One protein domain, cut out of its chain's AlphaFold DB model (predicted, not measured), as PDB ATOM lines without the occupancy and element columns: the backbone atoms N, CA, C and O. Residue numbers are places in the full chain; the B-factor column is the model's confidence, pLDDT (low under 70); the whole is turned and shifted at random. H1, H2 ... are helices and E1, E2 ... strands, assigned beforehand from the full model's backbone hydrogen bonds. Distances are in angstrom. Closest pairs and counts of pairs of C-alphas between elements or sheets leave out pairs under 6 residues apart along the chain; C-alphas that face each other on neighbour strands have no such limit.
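What this domain is: This is residues 364 to 426 of the 572 residues of the protein "Cip1-interacting zinc finger protein" of Zeugodacus cucurbitae (UniProt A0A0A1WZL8). A long single helix, H2, sticks out as an arm from a small head made of a short strand hairpin, E1 and E2, and one short helix, H1. Residues 400 to 426 of H2 stand free, and this arm makes most of the length. The printed part has 63 residues, with two named strands and then two named helices in the order E1, E2, H1, H2; the sheet has the order E1 - E2 and is antiparallel, and the class is mostly helix. The whole is extended, with a radius of gyration of the C-alphas of 19.9 A, and spans 65 by 18 by 15 A.

How they stand to each other: E1, residues 364 to 366, and E2, residues 371 to 374, form a hairpin, antiparallel at 170 degrees between their directions. N 364 and O 373 are 2.9 A apart and N 366 and O 371 3.0 A, both within hydrogen-bond range. The closest C-alphas of E1 and H1, residues 379 to 386, are those of Tyr 364 and Val 379, 7.4 A apart. H1 and H2, residues 390 to 426, are close but not clearly touching; their closest C-alphas are those of His 386 and His 392, 7.1 A apart. Their lines are about perpendicular, at 82 degrees. H2 is apart from E1 and E2. Every O i to N i+4 pair is within hydrogen-bond range in H1, and 32 of 33 are in H2.

Where its parts are: E1 begins at C-alpha 364 (152.550, 153.102, 132.539). E2 measures 10.4 A and H1 10.1 A from first to last C-alpha. H2 runs 53.9 A from C-alpha 390 (145.366, 169.080, 128.313) to C-alpha 426 (97.707, 145.112, 120.395).

The domain as a whole: The C-alphas farthest apart, those of Ser 376 and Ser 426, are 65.4 A apart. Without the free stretch, 36 residues span 28 by 15 by 11 A. The printed part has no cut, and its three links are tight. The mean pLDDT of the printed part is 82.2; residues 375 to 377 and 421 to 426 are under 70.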
ATOM      1  N   TYR A 364     153.955 152.837 132.266       87.62
ATOM      2  CA  TYR A 364     152.550 153.102 132.539       87.62
ATOM      3  C   TYR A 364     151.831 153.490 131.252       87.62
ATOM      4  O   TYR A 364     152.319 154.318 130.480       87.62
ATOM      5  N   PHE A 365     150.660 152.898 131.047       86.88
ATOM      6  CA  PHE A 365     149.774 153.157 129.921       86.88
ATOM      7  C   PHE A 365     148.502 153.864 130.405       86.88
ATOM      8  O   PHE A 365     148.086 153.689 131.550       86.88
ATOM      9  N   CYS A 366     147.887 154.678 129.548       87.62
ATOM     10  CA  CYS A 366     146.570 155.261 129.791       87.62
ATOM     11  C   CYS A 366     145.663 155.028 128.580       87.62
ATOM     12  O   CYS A 366     145.844 155.665 127.542       87.62
ATOM     13  N   GLU A 367     144.669 154.156 128.748       87.38
ATOM     14  CA  GLU A 367     143.692 153.757 127.723       87.38
ATOM     15  C   GLU A 367     142.903 154.947 127.158       87.38
ATOM     16  O   GLU A 367     142.767 155.075 125.946       87.38
ATOM     17  N   LEU A 368     142.482 155.892 128.012       86.19
ATOM     18  CA  LEU A 368     141.703 157.073 127.605       86.19
ATOM     19  C   LEU A 368     142.392 157.942 126.539       86.19
ATOM     20  O   LEU A 368     141.719 158.698 125.845       86.19
ATOM     21  N   CYS A 369     143.721 157.887 126.410       85.81
ATOM     22  CA  CYS A 369     144.466 158.711 125.449       85.81
ATOM     23  C   CYS A 369     145.612 157.976 124.732       85.81
ATOM     24  O   CYS A 369     146.416 158.620 124.055       85.81
ATOM     25  N   ASN A 370     145.687 156.649 124.875       86.25
ATOM     26  CA  ASN A 370     146.730 155.767 124.346       86.25
ATOM     27  C   ASN A 370     148.177 156.241 124.600       86.25
ATOM     28  O   ASN A 370     149.058 156.088 123.750       86.25
ATOM     29  N   HIS A 371     148.439 156.820 125.776       83.69
ATOM     30  CA  HIS A 371     149.749 157.373 126.130       83.69
ATOM     31  C   HIS A 371     150.582 156.409 126.983       83.69
ATOM     32  O   HIS A 371     150.135 155.971 128.044       83.69
ATOM     33  N   TYR A 372     151.826 156.164 126.561       85.44
ATOM     34  CA  TYR A 372     152.829 155.395 127.299       85.44
ATOM     35  C   TYR A 372     153.870 156.320 127.944       85.44
ATOM     36  O   TYR A 372     154.402 157.213 127.287       85.44
ATOM     37  N   SER A 373     154.229 156.066 129.202       80.88
ATOM     38  CA  SER A 373     155.392 156.679 129.857       80.88
ATOM     39  C   SER A 373     156.313 155.620 130.446       80.88
ATOM     40  O   SER A 373     155.839 154.720 131.136       80.88
ATOM     41  N   VAL A 374     157.626 155.785 130.274       79.19
ATOM     42  CA  VAL A 374     158.632 155.044 131.054       79.19
ATOM     43  C   VAL A 374     158.377 155.287 132.545       79.19
ATOM     44  O   VAL A 374     158.180 156.436 132.944       79.19
ATOM     45  N   ALA A 375     158.360 154.232 133.362       69.31
ATOM     46  CA  ALA A 375     158.114 154.363 134.794       69.31
ATOM     47  C   ALA A 375     159.241 155.165 135.482       69.31
ATOM     48  O   ALA A 375     160.390 154.725 135.529       69.31
ATOM     49  N   SER A 376     158.911 156.348 136.011       60.56
ATOM     50  CA  SER A 376     159.839 157.224 136.750       60.56
ATOM     51  C   SER A 376     159.535 157.344 138.246       60.56
ATOM     52  O   SER A 376     160.409 157.713 139.024       60.56
ATOM     53  N   ASP A 377     158.295 157.063 138.646       69.44
ATOM     54  CA  ASP A 377     157.749 157.231 139.995       69.44
ATOM     55  C   ASP A 377     156.636 156.183 140.216       69.44
ATOM     56  O   ASP A 377     156.435 155.316 139.371       69.44
ATOM     57  N   SER A 378     155.867 156.266 141.308       80.69
ATOM     58  CA  SER A 378     154.691 155.407 141.524       80.69
ATOM     59  C   SER A 378     153.526 155.697 140.557       80.69
ATOM     60  O   SER A 378     153.420 156.789 139.993       80.69
ATOM     61  N   VAL A 379     152.589 154.745 140.439       80.12
ATOM     62  CA  VAL A 379     151.356 154.868 139.627       80.12
ATOM     63  C   VAL A 379     150.589 156.158 139.941       80.12
ATOM     64  O   VAL A 379     150.165 156.861 139.028       80.12
ATOM     65  N   GLU A 380     150.454 156.520 141.221       81.19
ATOM     66  CA  GLU A 380     149.804 157.773 141.622       81.19
ATOM     67  C   GLU A 380     150.548 159.016 141.134       81.19
ATOM     68  O   GLU A 380     149.916 159.993 140.734       81.19
ATOM     69  N   ALA A 381     151.879 159.011 141.197       80.31
ATOM     70  CA  ALA A 381     152.690 160.129 140.742       80.31
ATOM     71  C   ALA A 381     152.637 160.260 139.212       80.31
ATOM     72  O   ALA A 381     152.576 161.385 138.715       80.31
ATOM     73  N   TYR A 382     152.558 159.145 138.472       84.44
ATOM     74  CA  TYR A 382     152.217 159.182 137.049       84.44
ATOM     75  C   TYR A 382     150.818 159.755 136.829       84.44
ATOM     76  O   TYR A 382     150.703 160.750 136.126       84.44
ATOM     77  N   ALA A 383     149.775 159.216 137.468       84.19
ATOM     78  CA  ALA A 383     148.396 159.680 137.293       84.19
ATOM     79  C   ALA A 383     148.238 161.182 137.603       84.19
ATOM     80  O   ALA A 383     147.661 161.921 136.808       84.19
ATOM     81  N   LYS A 384     148.831 161.670 138.700       85.62
ATOM     82  CA  LYS A 384     148.830 163.096 139.076       85.62
ATOM     83  C   LYS A 384     149.553 163.967 138.038       85.62
ATOM     84  O   LYS A 384     149.061 165.042 137.713       85.62
ATOM     85  N   LYS A 385     150.680 163.508 137.475       83.94
ATOM     86  CA  LYS A 385     151.388 164.213 136.386       83.94
ATOM     87  C   LYS A 385     150.622 164.143 135.057       83.94
ATOM     88  O   LYS A 385     150.604 165.129 134.331       83.94
ATOM     89  N   HIS A 386     150.004 163.003 134.749       87.50
ATOM     90  CA  HIS A 386     149.420 162.650 133.453       87.50
ATOM     91  C   HIS A 386     147.997 163.184 133.254       87.50
ATOM     92  O   HIS A 386     147.714 163.828 132.244       87.50
ATOM     93  N   CYS A 387     147.100 162.958 134.216       86.62
ATOM     94  CA  CYS A 387     145.687 163.311 134.077       86.62
ATOM     95  C   CYS A 387     145.452 164.833 134.067       86.62
ATOM     96  O   CYS A 387     144.421 165.298 133.588       86.62
ATOM     97  N   LEU A 388     146.437 165.615 134.529       86.31
ATOM     98  CA  LEU A 388     146.454 167.078 134.445       86.31
ATOM     99  C   LEU A 388     146.930 167.624 133.080       86.31
ATOM    100  O   LEU A 388     146.840 168.833 132.854       86.31
ATOM    101  N   LEU A 389     147.411 166.793 132.140       87.81
ATOM    102  CA  LEU A 389     147.700 167.279 130.784       87.81
ATOM    103  C   LEU A 389     146.407 167.598 130.022       87.81
ATOM    104  O   LEU A 389     145.444 166.832 130.014       87.81
ATOM    105  N   ARG A 390     146.445 168.686 129.241       84.94
ATOM    106  CA  ARG A 390     145.366 169.080 128.313       84.94
ATOM    107  C   ARG A 390     144.984 167.984 127.307       84.94
ATOM    108  O   ARG A 390     143.849 167.980 126.841       84.94
ATOM    109  N   SER A 391     145.904 167.079 126.964       85.62
ATOM    110  CA  SER A 391     145.628 165.907 126.120       85.62
ATOM    111  C   SER A 391     144.692 164.918 126.814       85.62
ATOM    112  O   SER A 391     143.672 164.554 126.235       85.62
ATOM    113  N   HIS A 392     144.994 164.549 128.064       90.44
ATOM    114  CA  HIS A 392     144.154 163.669 128.869       90.44
ATOM    115  C   HIS A 392     142.789 164.313 129.144       90.44
ATOM    116  O   HIS A 392     141.765 163.698 128.871       90.44
ATOM    117  N   LEU A 393     142.757 165.581 129.576       88.12
ATOM    118  CA  LEU A 393     141.502 166.300 129.834       88.12
ATOM    119  C   LEU A 393     140.595 166.368 128.591       88.12
ATOM    120  O   LEU A 393     139.392 166.140 128.698       88.12
ATOM    121  N   LYS A 394     141.154 166.638 127.400       88.88
ATOM    122  CA  LYS A 394     140.369 166.646 126.152       88.88
ATOM    123  C   LYS A 394     139.837 165.253 125.799       88.88
ATOM    124  O   LYS A 394     138.715 165.149 125.311       88.88
ATOM    125  N   ALA A 395     140.621 164.202 126.030       88.00
ATOM    126  CA  ALA A 395     140.194 162.833 125.763       88.00
ATOM    127  C   ALA A 395     139.108 162.362 126.747       88.00
ATOM    128  O   ALA A 395     138.098 161.813 126.318       88.00
ATOM    129  N   PHE A 396     139.255 162.678 128.037       90.62
ATOM    130  CA  PHE A 396     138.264 162.404 129.080       90.62
ATOM    131  C   PHE A 396     136.910 163.069 128.791       90.62
ATOM    132  O   PHE A 396     135.874 162.414 128.878       90.62
ATOM    133  N   LEU A 397     136.904 164.343 128.373       90.81
ATOM    134  CA  LEU A 397     135.672 165.026 127.957       90.81
ATOM    135  C   LEU A 397     135.023 164.352 126.736       90.81
ATOM    136  O   LEU A 397     133.811 164.152 126.734       90.81
ATOM    137  N   ARG A 398     135.820 163.930 125.741       88.75
ATOM    138  CA  ARG A 398     135.315 163.200 124.564       88.75
ATOM    139  C   ARG A 398     134.698 161.850 124.946       88.75
ATOM    140  O   ARG A 398     133.635 161.513 124.438       88.75
ATOM    141  N   ASN A 399     135.333 161.117 125.864       90.56
ATOM    142  CA  ASN A 399     134.821 159.849 126.384       90.56
ATOM    143  C   ASN A 399     133.506 160.049 127.152       90.56
ATOM    144  O   ASN A 399     132.540 159.347 126.881       90.56
ATOM    145  N   LYS A 400     133.419 161.061 128.025       92.19
ATOM    146  CA  LYS A 400     132.179 161.401 128.746       92.19
ATOM    147  C   LYS A 400     131.041 161.795 127.795       92.19
ATOM    148  O   LYS A 400     129.900 161.389 127.990       92.19
ATOM    149  N   GLU A 401     131.341 162.557 126.743       91.44
ATOM    150  CA  GLU A 401     130.377 162.842 125.675       91.44
ATOM    151  C   GLU A 401     129.934 161.574 124.927       91.44
ATOM    152  O   GLU A 401     128.770 161.468 124.544       91.44
ATOM    153  N   GLU A 402     130.843 160.630 124.681       90.00
ATOM    154  CA  GLU A 402     130.552 159.354 124.018       90.00
ATOM    155  C   GLU A 402     129.715 158.426 124.910       90.00
ATOM    156  O   GLU A 402     128.741 157.857 124.421       90.00
ATOM    157  N   GLU A 403     129.987 158.375 126.215       90.00
ATOM    158  CA  GLU A 403     129.172 157.691 127.230       90.00
ATOM    159  C   GLU A 403     127.765 158.299 127.341       90.00
ATOM    160  O   GLU A 403     126.776 157.571 127.306       90.00
ATOM    161  N   GLU A 404     127.632 159.629 127.395       90.75
ATOM    162  CA  GLU A 404     126.320 160.292 127.418       90.75
ATOM    163  C   GLU A 404     125.526 160.069 126.121       90.75
ATOM    164  O   GLU A 404     124.303 159.906 126.157       90.75
ATOM    165  N   LYS A 405     126.200 160.037 124.964       86.69
ATOM    166  CA  LYS A 405     125.575 159.720 123.667       86.69
ATOM    167  C   LYS A 405     125.206 158.236 123.575       86.69
ATOM    168  O   LYS A 405     124.151 157.924 123.024       86.69
ATOM    169  N   ALA A 406     126.010 157.335 124.137       87.69
ATOM    170  CA  ALA A 406     125.706 155.909 124.228       87.69
ATOM    171  C   ALA A 406     124.513 155.647 125.159       87.69
ATOM    172  O   ALA A 406     123.587 154.947 124.762       87.69
ATOM    173  N   ALA A 407     124.464 156.279 126.336       88.56
ATOM    174  CA  ALA A 407     123.343 156.177 127.270       88.56
ATOM    175  C   ALA A 407     122.030 156.713 126.669       88.56
ATOM    176  O   ALA A 407     120.985 156.082 126.812       88.56
ATOM    177  N   LYS A 408     122.076 157.833 125.932       87.94
ATOM    178  CA  LYS A 408     120.913 158.350 125.184       87.94
ATOM    179  C   LYS A 408     120.458 157.378 124.088       87.94
ATOM    180  O   LYS A 408     119.267 157.119 123.973       87.94
ATOM    181  N   LYS A 409     121.389 156.793 123.325       86.69
ATOM    182  CA  LYS A 409     121.074 155.765 122.314       86.69
ATOM    183  C   LYS A 409     120.522 154.473 122.922       86.69
ATOM    184  O   LYS A 409     119.649 153.868 122.314       86.69
ATOM    185  N   ALA A 410     121.011 154.064 124.093       86.38
ATOM    186  CA  ALA A 410     120.506 152.899 124.813       86.38
ATOM    187  C   ALA A 410     119.043 153.107 125.225       86.38
ATOM    188  O   ALA A 410     118.212 152.281 124.870       86.38
ATOM    189  N   LYS A 411     118.714 154.251 125.843       87.44
ATOM    190  CA  LYS A 411     117.330 154.594 126.208       87.44
ATOM    191  C   LYS A 411     116.389 154.650 125.008       87.44
ATOM    192  O   LYS A 411     115.367 153.989 125.023       87.44
ATOM    193  N   VAL A 412     116.774 155.337 123.931       84.44
ATOM    194  CA  VAL A 412     115.952 155.403 122.704       84.44
ATOM    195  C   VAL A 412     115.783 154.023 122.045       84.44
ATOM    196  O   VAL A 412     114.786 153.782 121.368       84.44
ATOM    197  N   LYS A 413     116.730 153.094 122.236       83.44
ATOM    198  CA  LYS A 413     116.586 151.698 121.797       83.44
ATOM    199  C   LYS A 413     115.635 150.911 122.708       83.44
ATOM    200  O   LYS A 413     114.791 150.196 122.185       83.44
ATOM    201  N   GLU A 414     115.756 151.070 124.021       82.25
ATOM    202  CA  GLU A 414     114.909 150.450 125.051       82.25
ATOM    203  C   GLU A 414     113.443 150.898 124.894       82.25
ATOM    204  O   GLU A 414     112.574 150.066 124.656       82.25
ATOM    205  N   GLU A 415     113.198 152.212 124.832       82.56
ATOM    206  CA  GLU A 415     111.892 152.834 124.544       82.56
ATOM    207  C   GLU A 415     111.294 152.349 123.206       82.56
ATOM    208  O   GLU A 415     110.082 152.153 123.094       82.56
ATOM    209  N   LYS A 416     112.126 152.112 122.177       80.12
ATOM    210  CA  LYS A 416     111.664 151.558 120.894       80.12
ATOM    211  C   LYS A 416     111.323 150.069 120.986       80.12
ATOM    212  O   LYS A 416     110.352 149.637 120.368       80.12
ATOM    213  N   GLU A 417     112.113 149.281 121.711       79.38
ATOM    214  CA  GLU A 417     111.877 147.845 121.883       79.38
ATOM    215  C   GLU A 417     110.633 147.584 122.748       79.38
ATOM    216  O   GLU A 417     109.836 146.716 122.393       79.38
ATOM    217  N   GLU A 418     110.374 148.399 123.777       79.31
ATOM    218  CA  GLU A 418     109.095 148.408 124.504       79.31
ATOM    219  C   GLU A 418     107.924 148.793 123.576       79.31
ATOM    220  O   GLU A 418     106.947 148.048 123.466       79.31
ATOM    221  N   ALA A 419     108.053 149.875 122.797       75.62
ATOM    222  CA  ALA A 419     107.008 150.325 121.871       75.62
ATOM    223  C   ALA A 419     106.739 149.378 120.677       75.62
ATOM    224  O   ALA A 419     105.723 149.534 119.991       75.62
ATOM    225  N   GLU A 420     107.617 148.413 120.384       74.69
ATOM    226  CA  GLU A 420     107.348 147.314 119.440       74.69
ATOM    227  C   GLU A 420     106.764 146.065 120.130       74.69
ATOM    228  O   GLU A 420     106.067 145.286 119.473       74.69
ATOM    229  N   LEU A 421     106.954 145.896 121.445       67.69
ATOM    230  CA  LEU A 421     106.279 144.862 122.235       67.69
ATOM    231  C   LEU A 421     104.806 145.210 122.496       67.69
ATOM    232  O   LEU A 421     103.954 144.359 122.242       67.69
ATOM    233  N   ASP A 422     104.481 146.449 122.881       65.88
ATOM    234  CA  ASP A 422     103.082 146.887 123.058       65.88
ATOM    235  C   ASP A 422     102.260 146.696 121.773       65.88
ATOM    236  O   ASP A 422     101.198 146.074 121.788       65.88
ATOM    237  N   LYS A 423     102.807 147.097 120.614       64.75
ATOM    238  CA  LYS A 423     102.178 146.861 119.297       64.75
ATOM    239  C   LYS A 423     101.910 145.379 119.022       64.75
ATOM    240  O   LYS A 423     100.951 145.042 118.330       64.75
ATOM    241  N   LYS A 424     102.744 144.481 119.550       56.12
ATOM    242  CA  LYS A 424     102.644 143.031 119.337       56.12
ATOM    243  C   LYS A 424     101.578 142.367 120.213       56.12
ATOM    244  O   LYS A 424     101.055 141.325 119.812       56.12
ATOM    245  N   ASP A 425     101.230 142.959 121.355       54.47
ATOM    246  CA  ASP A 425     100.053 142.563 122.136       54.47
ATOM    247  C   ASP A 425      98.767 143.247 121.632       54.47
ATOM    248  O   ASP A 425      97.722 142.592 121.589       54.47
ATOM    249  N   SER A 426      98.832 144.483 121.115       53.00
ATOM    250  CA  SER A 426      97.707 145.112 120.395       53.00
ATOM    251  C   SER A 426      97.231 144.267 119.205       53.00
ATOM    252  O   SER A 426      96.037 144.024 119.073       53.00
TER     253      SER A 426